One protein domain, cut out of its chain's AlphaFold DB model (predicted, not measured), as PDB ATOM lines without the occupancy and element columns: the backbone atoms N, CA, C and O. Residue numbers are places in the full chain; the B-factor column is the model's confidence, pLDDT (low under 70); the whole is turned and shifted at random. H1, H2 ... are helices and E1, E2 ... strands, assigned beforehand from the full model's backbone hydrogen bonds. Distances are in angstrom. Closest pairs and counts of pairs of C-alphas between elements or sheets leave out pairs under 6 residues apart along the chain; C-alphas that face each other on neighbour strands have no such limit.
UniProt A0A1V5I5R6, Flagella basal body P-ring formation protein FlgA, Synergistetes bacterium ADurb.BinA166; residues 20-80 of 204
ATOM      1  N   ALA A  20     139.699 111.807 107.078       76.00
ATOM      2  CA  ALA A  20     139.569 112.019 108.515       76.00
ATOM      3  C   ALA A  20     138.205 111.603 109.092       76.00
ATOM      4  O   ALA A  20     138.158 110.991 110.158       76.00
ATOM      5  N   ALA A  21     137.097 111.884 108.408       78.12
ATOM      6  CA  ALA A  21     135.759 111.474 108.834       78.12
ATOM      7  C   ALA A  21     135.598 109.944 108.809       78.12
ATOM      8  O   ALA A  21     135.161 109.352 109.802       78.12
ATOM      9  N   ALA A  22     136.092 109.290 107.748       78.38
ATOM     10  CA  ALA A  22     136.110 107.830 107.655       78.38
ATOM     11  C   ALA A  22     136.903 107.194 108.811       78.38
ATOM     12  O   ALA A  22     136.424 106.252 109.449       78.38
ATOM     13  N   VAL A  23     138.079 107.743 109.138       79.25
ATOM     14  CA  VAL A  23     138.898 107.275 110.267       79.25
ATOM     15  C   VAL A  23     138.207 107.511 111.616       79.25
ATOM     16  O   VAL A  23     138.198 106.602 112.447       79.25
ATOM     17  N   ARG A  24     137.576 108.675 111.845       80.06
ATOM     18  CA  ARG A  24     136.814 108.942 113.086       80.06
ATOM     19  C   ARG A  24     135.715 107.916 113.301       80.06
ATOM     20  O   ARG A  24     135.573 107.405 114.411       80.06
ATOM     21  N   ARG A  25     134.978 107.586 112.237       81.12
ATOM     22  CA  ARG A  25     133.911 106.582 112.269       81.12
ATOM     23  C   ARG A  25     134.452 105.195 112.611       81.12
ATOM     24  O   ARG A  25     133.927 104.560 113.520       81.12
ATOM     25  N   LEU A  26     135.518 104.753 111.940       80.38
ATOM     26  CA  LEU A  26     136.148 103.448 112.198       80.38
ATOM     27  C   LEU A  26     136.736 103.321 113.608       80.38
ATOM     28  O   LEU A  26     136.863 102.215 114.128       80.38
ATOM     29  N   ALA A  27     137.114 104.440 114.217       78.81
ATOM     30  CA  ALA A  27     137.699 104.468 115.549       78.81
ATOM     31  C   ALA A  27     136.691 104.717 116.677       78.81
ATOM     32  O   ALA A  27     137.079 104.709 117.845       78.81
ATOM     33  N   GLY A  28     135.422 105.007 116.355       78.75
ATOM     34  CA  GLY A  28     134.462 105.521 117.339       78.75
ATOM     35  C   GLY A  28     134.941 106.820 118.007       78.75
ATOM     36  O   GLY A  28     134.592 107.109 119.151       78.75
ATOM     37  N   TRP A  29     135.793 107.591 117.323       78.94
ATOM     38  CA  TRP A  29     136.504 108.729 117.892       78.94
ATOM     39  C   TRP A  29     135.742 110.030 117.657       78.94
ATOM     40  O   TRP A  29     135.674 110.559 116.545       78.94
ATOM     41  N   ARG A  30     135.186 110.584 118.738       79.50
ATOM     42  CA  ARG A  30     134.417 111.834 118.674       79.50
ATOM     43  C   ARG A  30     135.276 113.089 118.496       79.50
ATOM     44  O   ARG A  30     134.740 114.110 118.080       79.50
ATOM     45  N   TRP A  31     136.577 113.020 118.767       82.56
ATOM     46  CA  TRP A  31     137.475 114.179 118.752       82.56
ATOM     47  C   TRP A  31     138.230 114.334 117.425       82.56
ATOM     48  O   TRP A  31     137.984 113.596 116.467       82.56
ATOM     49  N   ARG A  32     139.120 115.329 117.342       78.62
ATOM     50  CA  ARG A  32     139.900 115.613 116.132       78.62
ATOM     51  C   ARG A  32     140.866 114.457 115.842       78.62
ATOM     52  O   ARG A  32     141.491 113.901 116.747       78.62
ATOM     53  N   VAL A  33     140.974 114.105 114.565       83.19
ATOM     54  CA  VAL A  33     142.031 113.247 114.027       83.19
ATOM     55  C   VAL A  33     142.523 113.881 112.735       83.19
ATOM     56  O   VAL A  33     141.721 114.282 111.891       83.19
ATOM     57  N   GLU A  34     143.831 113.998 112.605       82.81
ATOM     58  CA  GLU A  34     144.490 114.379 111.365       82.81
ATOM     59  C   GLU A  34     144.954 113.105 110.669       82.81
ATOM     60  O   GLU A  34     145.497 112.195 111.306       82.81
ATOM     61  N   VAL A  35     144.705 113.034 109.364       85.81
ATOM     62  CA  VAL A  35     145.057 111.882 108.538       85.81
ATOM     63  C   VAL A  35     145.894 112.375 107.374       85.81
ATOM     64  O   VAL A  35     145.403 113.101 106.514       85.81
ATOM     65  N   GLU A  36     147.156 111.973 107.360       86.75
ATOM     66  CA  GLU A  36     148.117 112.305 106.315       86.75
ATOM     67  C   GLU A  36     148.291 111.072 105.410       86.75
ATOM     68  O   GLU A  36     148.824 110.050 105.859       86.75
ATOM     69  N   PRO A  37     147.808 111.106 104.155       87.31
ATOM     70  CA  PRO A  37     148.005 110.007 103.220       87.31
ATOM     71  C   PRO A  37     149.458 109.971 102.739       87.31
ATOM     72  O   PRO A  37     150.010 110.982 102.316       87.31
ATOM     73  N   LEU A  38     150.070 108.786 102.747       88.75
ATOM     74  CA  LEU A  38     151.447 108.578 102.275       88.75
ATOM     75  C   LEU A  38     151.507 108.231 100.774       88.75
ATOM     76  O   LEU A  38     152.463 107.614 100.311       88.75
ATOM     77  N   GLY A  39     150.467 108.581 100.018       86.75
ATOM     78  CA  GLY A  39     150.329 108.265  98.599       86.75
ATOM     79  C   GLY A  39     149.012 108.779  98.007       86.75
ATOM     80  O   GLY A  39     148.213 109.391  98.722       86.75
ATOM     81  N   PRO A  40     148.766 108.538  96.706       84.38
ATOM     82  CA  PRO A  40     147.521 108.934  96.062       84.38
ATOM     83  C   PRO A  40     146.348 108.165  96.673       84.38
ATOM     84  O   PRO A  40     146.404 106.943  96.811       84.38
ATOM     85  N   VAL A  41     145.277 108.878  97.022       84.38
ATOM     86  CA  VAL A  41     144.069 108.260  97.576       84.38
ATOM     87  C   VAL A  41     143.380 107.449  96.472       84.38
ATOM     88  O   VAL A  41     142.981 108.039  95.465       84.38
ATOM     89  N   PRO A  42     143.245 106.116  96.610       84.94
ATOM     90  CA  PRO A  42     142.570 105.318  95.600       84.94
ATOM     91  C   PRO A  42     141.090 105.696  95.500       84.94
ATOM     92  O   PRO A  42     140.431 105.920  96.514       84.94
ATOM     93  N   ALA A  43     140.557 105.716  94.279       80.94
ATOM     94  CA  ALA A  43     139.116 105.753  94.078       80.94
ATOM     95  C   ALA A  43     138.487 104.431  94.548       80.94
ATOM     96  O   ALA A  43     139.114 103.374  94.459       80.94
ATOM     97  N   GLY A  44     137.245 104.493  95.025       84.00
ATOM     98  CA  GLY A  44     136.490 103.320  95.455       84.00
ATOM     99  C   GLY A  44     136.091 103.354  96.928       84.00
ATOM    100  O   GLY A  44     136.276 104.344  97.640       84.00
ATOM    101  N   ARG A  45     135.493 102.257  97.393       84.56
ATOM    102  CA  ARG A  45     134.950 102.136  98.750       84.56
ATOM    103  C   ARG A  45     135.998 101.573  99.700       84.56
ATOM    104  O   ARG A  45     136.573 100.526  99.426       84.56
ATOM    105  N   LEU A  46     136.168 102.199 100.863       86.00
ATOM    106  CA  LEU A  46     136.976 101.651 101.954       86.00
ATOM    107  C   LEU A  46     136.400 100.304 102.437       86.00
ATOM    108  O   LEU A  46     135.262 100.252 102.900       86.00
ATOM    109  N   VAL A  47     137.188  99.234 102.336       89.50
ATOM    110  CA  VAL A  47     136.811  97.858 102.720       89.50
ATOM    111  C   VAL A  47     137.611  97.316 103.910       89.50
ATOM    112  O   VAL A  47     137.167  96.376 104.565       89.50
ATOM    113  N   PHE A  48     138.761  97.915 104.235       85.69
ATOM    114  CA  PHE A  48     139.604  97.520 105.371       85.69
ATOM    115  C   PHE A  48     140.404  98.724 105.906       85.69
ATOM    116  O   PHE A  48     140.784  99.577 105.101       85.69
ATOM    117  N   PRO A  49     140.726  98.800 107.212       87.75
ATOM    118  CA  PRO A  49     140.342  97.887 108.290       87.75
ATOM    119  C   PRO A  49     138.896  98.112 108.765       87.75
ATOM    120  O   PRO A  49     138.347  99.192 108.547       87.75
ATOM    121  N   PRO A  50     138.275  97.125 109.440       85.25
ATOM    122  CA  PRO A  50     136.937  97.285 110.015       85.25
ATOM    123  C   PRO A  50     136.915  98.231 111.226       85.25
ATOM    124  O   PRO A  50     135.871  98.794 111.544       85.25
ATOM    125  N   SER A  51     138.053  98.417 111.903       85.31
ATOM    126  CA  SER A  51     138.216  99.374 112.997       85.31
ATOM    127  C   SER A  51     139.659  99.869 113.099       85.31
ATOM    128  O   SER A  51     140.596  99.202 112.654       85.31
ATOM    129  N   ILE A  52     139.845 101.055 113.683       85.56
ATOM    130  CA  ILE A  52     141.168 101.631 113.964       85.56
ATOM    131  C   ILE A  52     141.206 102.021 115.444       85.56
ATOM    132  O   ILE A  52     140.421 102.873 115.852       85.56
ATOM    133  N   PRO A  53     142.089 101.442 116.276       83.75
ATOM    134  CA  PRO A  53     142.152 101.813 117.684       83.75
ATOM    135  C   PRO A  53     142.627 103.271 117.833       83.75
ATOM    136  O   PRO A  53     143.663 103.624 117.252       83.75
ATOM    137  N   PRO A  54     141.934 104.113 118.627       83.12
ATOM    138  CA  PRO A  54     142.382 105.474 118.909       83.12
ATOM    139  C   PRO A  54     143.827 105.520 119.427       83.12
ATOM    140  O   PRO A  54     144.252 104.675 120.218       83.12
ATOM    141  N   GLY A  55     144.596 106.507 118.969       83.56
ATOM    142  CA  GLY A  55     146.018 106.651 119.298       83.56
ATOM    143  C   GLY A  55     146.969 105.832 118.413       83.56
ATOM    144  O   GLY A  55     148.181 105.908 118.607       83.56
ATOM    145  N   ALA A  56     146.475 105.041 117.450       86.00
ATOM    146  CA  ALA A  56     147.330 104.381 116.455       86.00
ATOM    147  C   ALA A  56     148.083 105.412 115.600       86.00
ATOM    148  O   ALA A  56     147.439 106.220 114.953       86.00
ATOM    149  N   GLY A  57     149.417 105.379 115.545       86.50
ATOM    150  CA  GLY A  57     150.191 106.375 114.781       86.50
ATOM    151  C   GLY A  57     150.102 106.235 113.253       86.50
ATOM    152  O   GLY A  57     150.392 107.179 112.521       86.50
ATOM    153  N   SER A  58     149.694 105.068 112.756       89.94
ATOM    154  CA  SER A  58     149.498 104.795 111.332       89.94
ATOM    155  C   SER A  58     148.468 103.686 111.116       89.94
ATOM    156  O   SER A  58     148.165 102.912 112.032       89.94
ATOM    157  N   ALA A  59     147.917 103.619 109.905       89.81
ATOM    158  CA  ALA A  59     147.036 102.544 109.459       89.81
ATOM    159  C   ALA A  59     147.200 102.293 107.953       89.81
ATOM    160  O   ALA A  59     147.625 103.178 107.210       89.81
ATOM    161  N   THR A  60     146.821 101.099 107.500       92.75
ATOM    162  CA  THR A  60     146.729 100.768 106.072       92.75
ATOM    163  C   THR A  60     145.266 100.616 105.699       92.75
ATOM    164  O   THR A  60     144.598  99.699 106.173       92.75
ATOM    165  N   LEU A  61     144.780 101.515 104.851       91.38
ATOM    166  CA  LEU A  61     143.418 101.529 104.333       91.38
ATOM    167  C   LEU A  61     143.372 100.769 103.004       91.38
ATOM    168  O   LEU A  61     144.234 100.989 102.159       91.38
ATOM    169  N   ARG A  62     142.389  99.888 102.790       90.75
ATOM    170  CA  ARG A  62     142.166  99.225 101.490       90.75
ATOM    171  C   ARG A  62     140.864  99.711 100.882       90.75
ATOM    172  O   ARG A  62     139.838  99.717 101.561       90.75
ATOM    173  N   PHE A  63     140.914 100.084  99.613       89.44
ATOM    174  CA  PHE A  63     139.778 100.566  98.836       89.44
ATOM    175  C   PHE A  63     139.492  99.586  97.704       89.44
ATOM    176  O   PHE A  63     140.430  99.201  97.014       89.44
ATOM    177  N   ALA A  64     138.231  99.201  97.522       88.56
ATOM    178  CA  ALA A  64     137.778  98.393  96.396       88.56
ATOM    179  C   ALA A  64     137.103  99.285  95.345       88.56
ATOM    180  O   ALA A  64     136.218 100.076  95.696       88.56
ATOM    181  N   ASP A  65     137.517  99.161  94.086       87.56
ATOM    182  CA  ASP A  65     136.835  99.785  92.947       87.56
ATOM    183  C   ASP A  65     135.567  99.002  92.541       87.56
ATOM    184  O   ASP A  65     135.269  97.935  93.087       87.56
ATOM    185  N   ASP A  66     134.806  99.525  91.574       84.38
ATOM    186  CA  ASP A  66     133.573  98.888  91.081       84.38
ATOM    187  C   ASP A  66     133.825  97.532  90.393       84.38
ATOM    188  O   ASP A  66     132.901  96.741  90.217       84.38
ATOM    189  N   SER A  67     135.078  97.246  90.018       85.06
ATOM    190  CA  SER A  67     135.511  95.976  89.423       85.06
ATOM    191  C   SER A  67     136.002  94.965  90.469       85.06
ATOM    192  O   SER A  67     136.364  93.845  90.114       85.06
ATOM    193  N   GLY A  68     136.015  95.337  91.754       82.31
ATOM    194  CA  GLY A  68     136.480  94.494  92.853       82.31
ATOM    195  C   GLY A  68     137.998  94.477  93.047       82.31
ATOM    196  O   GLY A  68     138.483  93.706  93.875       82.31
ATOM    197  N   ASN A  69     138.763  95.315  92.336       89.06
ATOM    198  CA  ASN A  69     140.197  95.424  92.582       89.06
ATOM    199  C   ASN A  69     140.446  96.245  93.840       89.06
ATOM    200  O   ASN A  69     139.920  97.349  94.002       89.06
ATOM    201  N   GLU A  70     141.316  95.734  94.705       91.50
ATOM    202  CA  GLU A  70     141.686  96.423  95.932       91.50
ATOM    203  C   GLU A  70     143.016  97.164  95.804       91.50
ATOM    204  O   GLU A  70     144.011  96.627  95.316       91.50
ATOM    205  N   ARG A  71     143.060  98.393  96.319       91.12
ATOM    206  CA  ARG A  71     144.283  99.193  96.437       91.12
ATOM    207  C   ARG A  71     144.497  99.627  97.875       91.12
ATOM    208  O   ARG A  71     143.575 100.106  98.533       91.12
ATOM    209  N   ALA A  72     145.724  99.458  98.353       91.69
ATOM    210  CA  ALA A  72     146.120  99.849  99.696       91.69
ATOM    211  C   ALA A  72     146.704 101.271  99.714       91.69
ATOM    212  O   ALA A  72     147.465 101.651  98.826       91.69
ATOM    213  N   LEU A  73     146.384 102.024 100.761       92.00
ATOM    214  CA  LEU A  73     146.916 103.343 101.073       92.00
ATOM    215  C   LEU A  73     147.397 103.345 102.524       92.00
ATOM    216  O   LEU A  73     146.608 103.140 103.448       92.00
ATOM    217  N   ALA A  74     148.682 103.611 102.733       92.19
ATOM    218  CA  ALA A  74     149.205 103.871 104.066       92.19
ATOM    219  C   ALA A  74     148.868 105.309 104.488       92.19
ATOM    220  O   ALA A  74     149.018 106.249 103.705       92.19
ATOM    221  N   VAL A  75     148.427 105.479 105.731       90.62
ATOM    222  CA  VAL A  75     148.101 106.782 106.314       90.62
ATOM    223  C   VAL A  75     148.816 106.957 107.648       90.62
ATOM    224  O   VAL A  75     148.911 106.014 108.441       90.62
ATOM    225  N   ARG A  76     149.302 108.169 107.914       88.94
ATOM    226  CA  ARG A  76     149.753 108.591 109.243       88.94
ATOM    227  C   ARG A  76     148.598 109.271 109.970       88.94
ATOM    228  O   ARG A  76     147.816 110.006 109.372       88.94
ATOM    229  N   LEU A  77     148.481 108.974 111.256       87.75
ATOM    230  CA  LEU A  77     147.333 109.326 112.077       87.75
ATOM    231  C   LEU A  77     147.798 110.093 113.314       87.75
ATOM    232  O   LEU A  77     148.568 109.569 114.119       87.75
ATOM    233  N   SER A  78     147.282 111.308 113.483       85.56
ATOM    234  CA  SER A  78     147.512 112.119 114.680       85.56
ATOM    235  C   SER A  78     146.186 112.378 115.376       85.56
ATOM    236  O   SER A  78     145.280 112.991 114.818       85.56
ATOM    237  N   TRP A  79     146.056 111.886 116.604       86.88
ATOM    238  CA  TRP A  79     144.818 111.942 117.376       86.88
ATOM    239  C   TRP A  79     144.908 113.050 118.406       86.88
ATOM    240  O   TRP A  79     145.907 113.121 119.120       86.88
ATOM    241  N   SER A  80     143.848 113.838 118.549       85.12
ATOM    242  CA  SER A  80     143.763 114.863 119.585       85.12
ATOM    243  C   SER A  80     142.457 114.747 120.358       85.12
ATOM    244  O   SER A  80     141.411 114.459 119.774       85.12
TER     245      SER A  80
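AT A GLANCE: This is residues 20 to 80 of the 204 residues of the protein "Flagella basal body P-ring formation protein FlgA" of Synergistetes bacterium ADurb.BinA166 (UniProt A0A1V5I5R6). A single sheet of four strands, strongly twisted and curled like part of a barrel, wraps round one short helix, H1, which packs mainly on the edge strand E1. The hairpin of E3 and E4 runs along the long axis of the domain, and the loop of residues 65 to 69 makes one end of it. The printed part has 61 residues, with one named helix and four named strands in the order H1 E1 E2 E3 E4; the sheet's order is E1 E4 E3 E2, antiparallel throughout, and the class is mixed, helices and strands. The whole is compact, with a radius of gyration of the C-alphas of 11.3 A, yet elongated in outline, with spans of 36 by 20 by 14 A.

IN THESE COORDINATES: The longest strand, E4, is residues 70 to 80 and measures 30.1 A from its first C-alpha to its last, C-alpha 80 at (143.763, 114.863, 119.585). E3 is residues 58 to 64, 20.0 A long, and begins with C-alpha 58 at (149.498, 104.795, 111.332). E1 is residues 33 to 37, 12.8 A, and E2 is residues 45 to 48, 9.3 A. The helix H1 is residues 20 to 27, 10.5 A, with C-alpha 20 at (139.569, 112.019, 108.515).

HOW THE PARTS SIT: The inner strands E4 and E3 form an antiparallel hairpin at 144 degrees, with N 61 and O 73 at 2.8 A and N 73 and O 61 at 2.8 A, within hydrogen-bond range. On the other side of E3 lies E2, an edge strand, antiparallel at 130 degrees; N 47 and O 62 are 2.8 A apart, and E2 and E3 are also a hairpin. E1, the other edge strand, is antiparallel to E4 at 144 degrees, with N 34 and O 78 at 2.8 A. E2, E3 and E4 form a meander, each strand the antiparallel neighbour of the one before. With E1 they make a Greek key, in which the first of four strands is the antiparallel neighbour of the fourth. E1 and E2 are apart. H1 is on the sheet, which curls round it, with 22 pairs of C-alphas within 10 A, 15 of them to E1. The closest C-alphas of H1 and E1 are those of Ala 20 and Val 35, 5.5 A apart. In H1 every O i to N i+4 pair is within hydrogen-bond range.

THE WHOLE: The two C-alphas farthest apart are those of Ser 67 and Ser 80, 36.5 A. The printed part has no cut. The links H1 to E1 and E3 to E4 are tight, E1 to E2 and E2 to E3 are short, and no link is long. The mean pLDDT of the printed part is 85.4, and no printed residue is under 70.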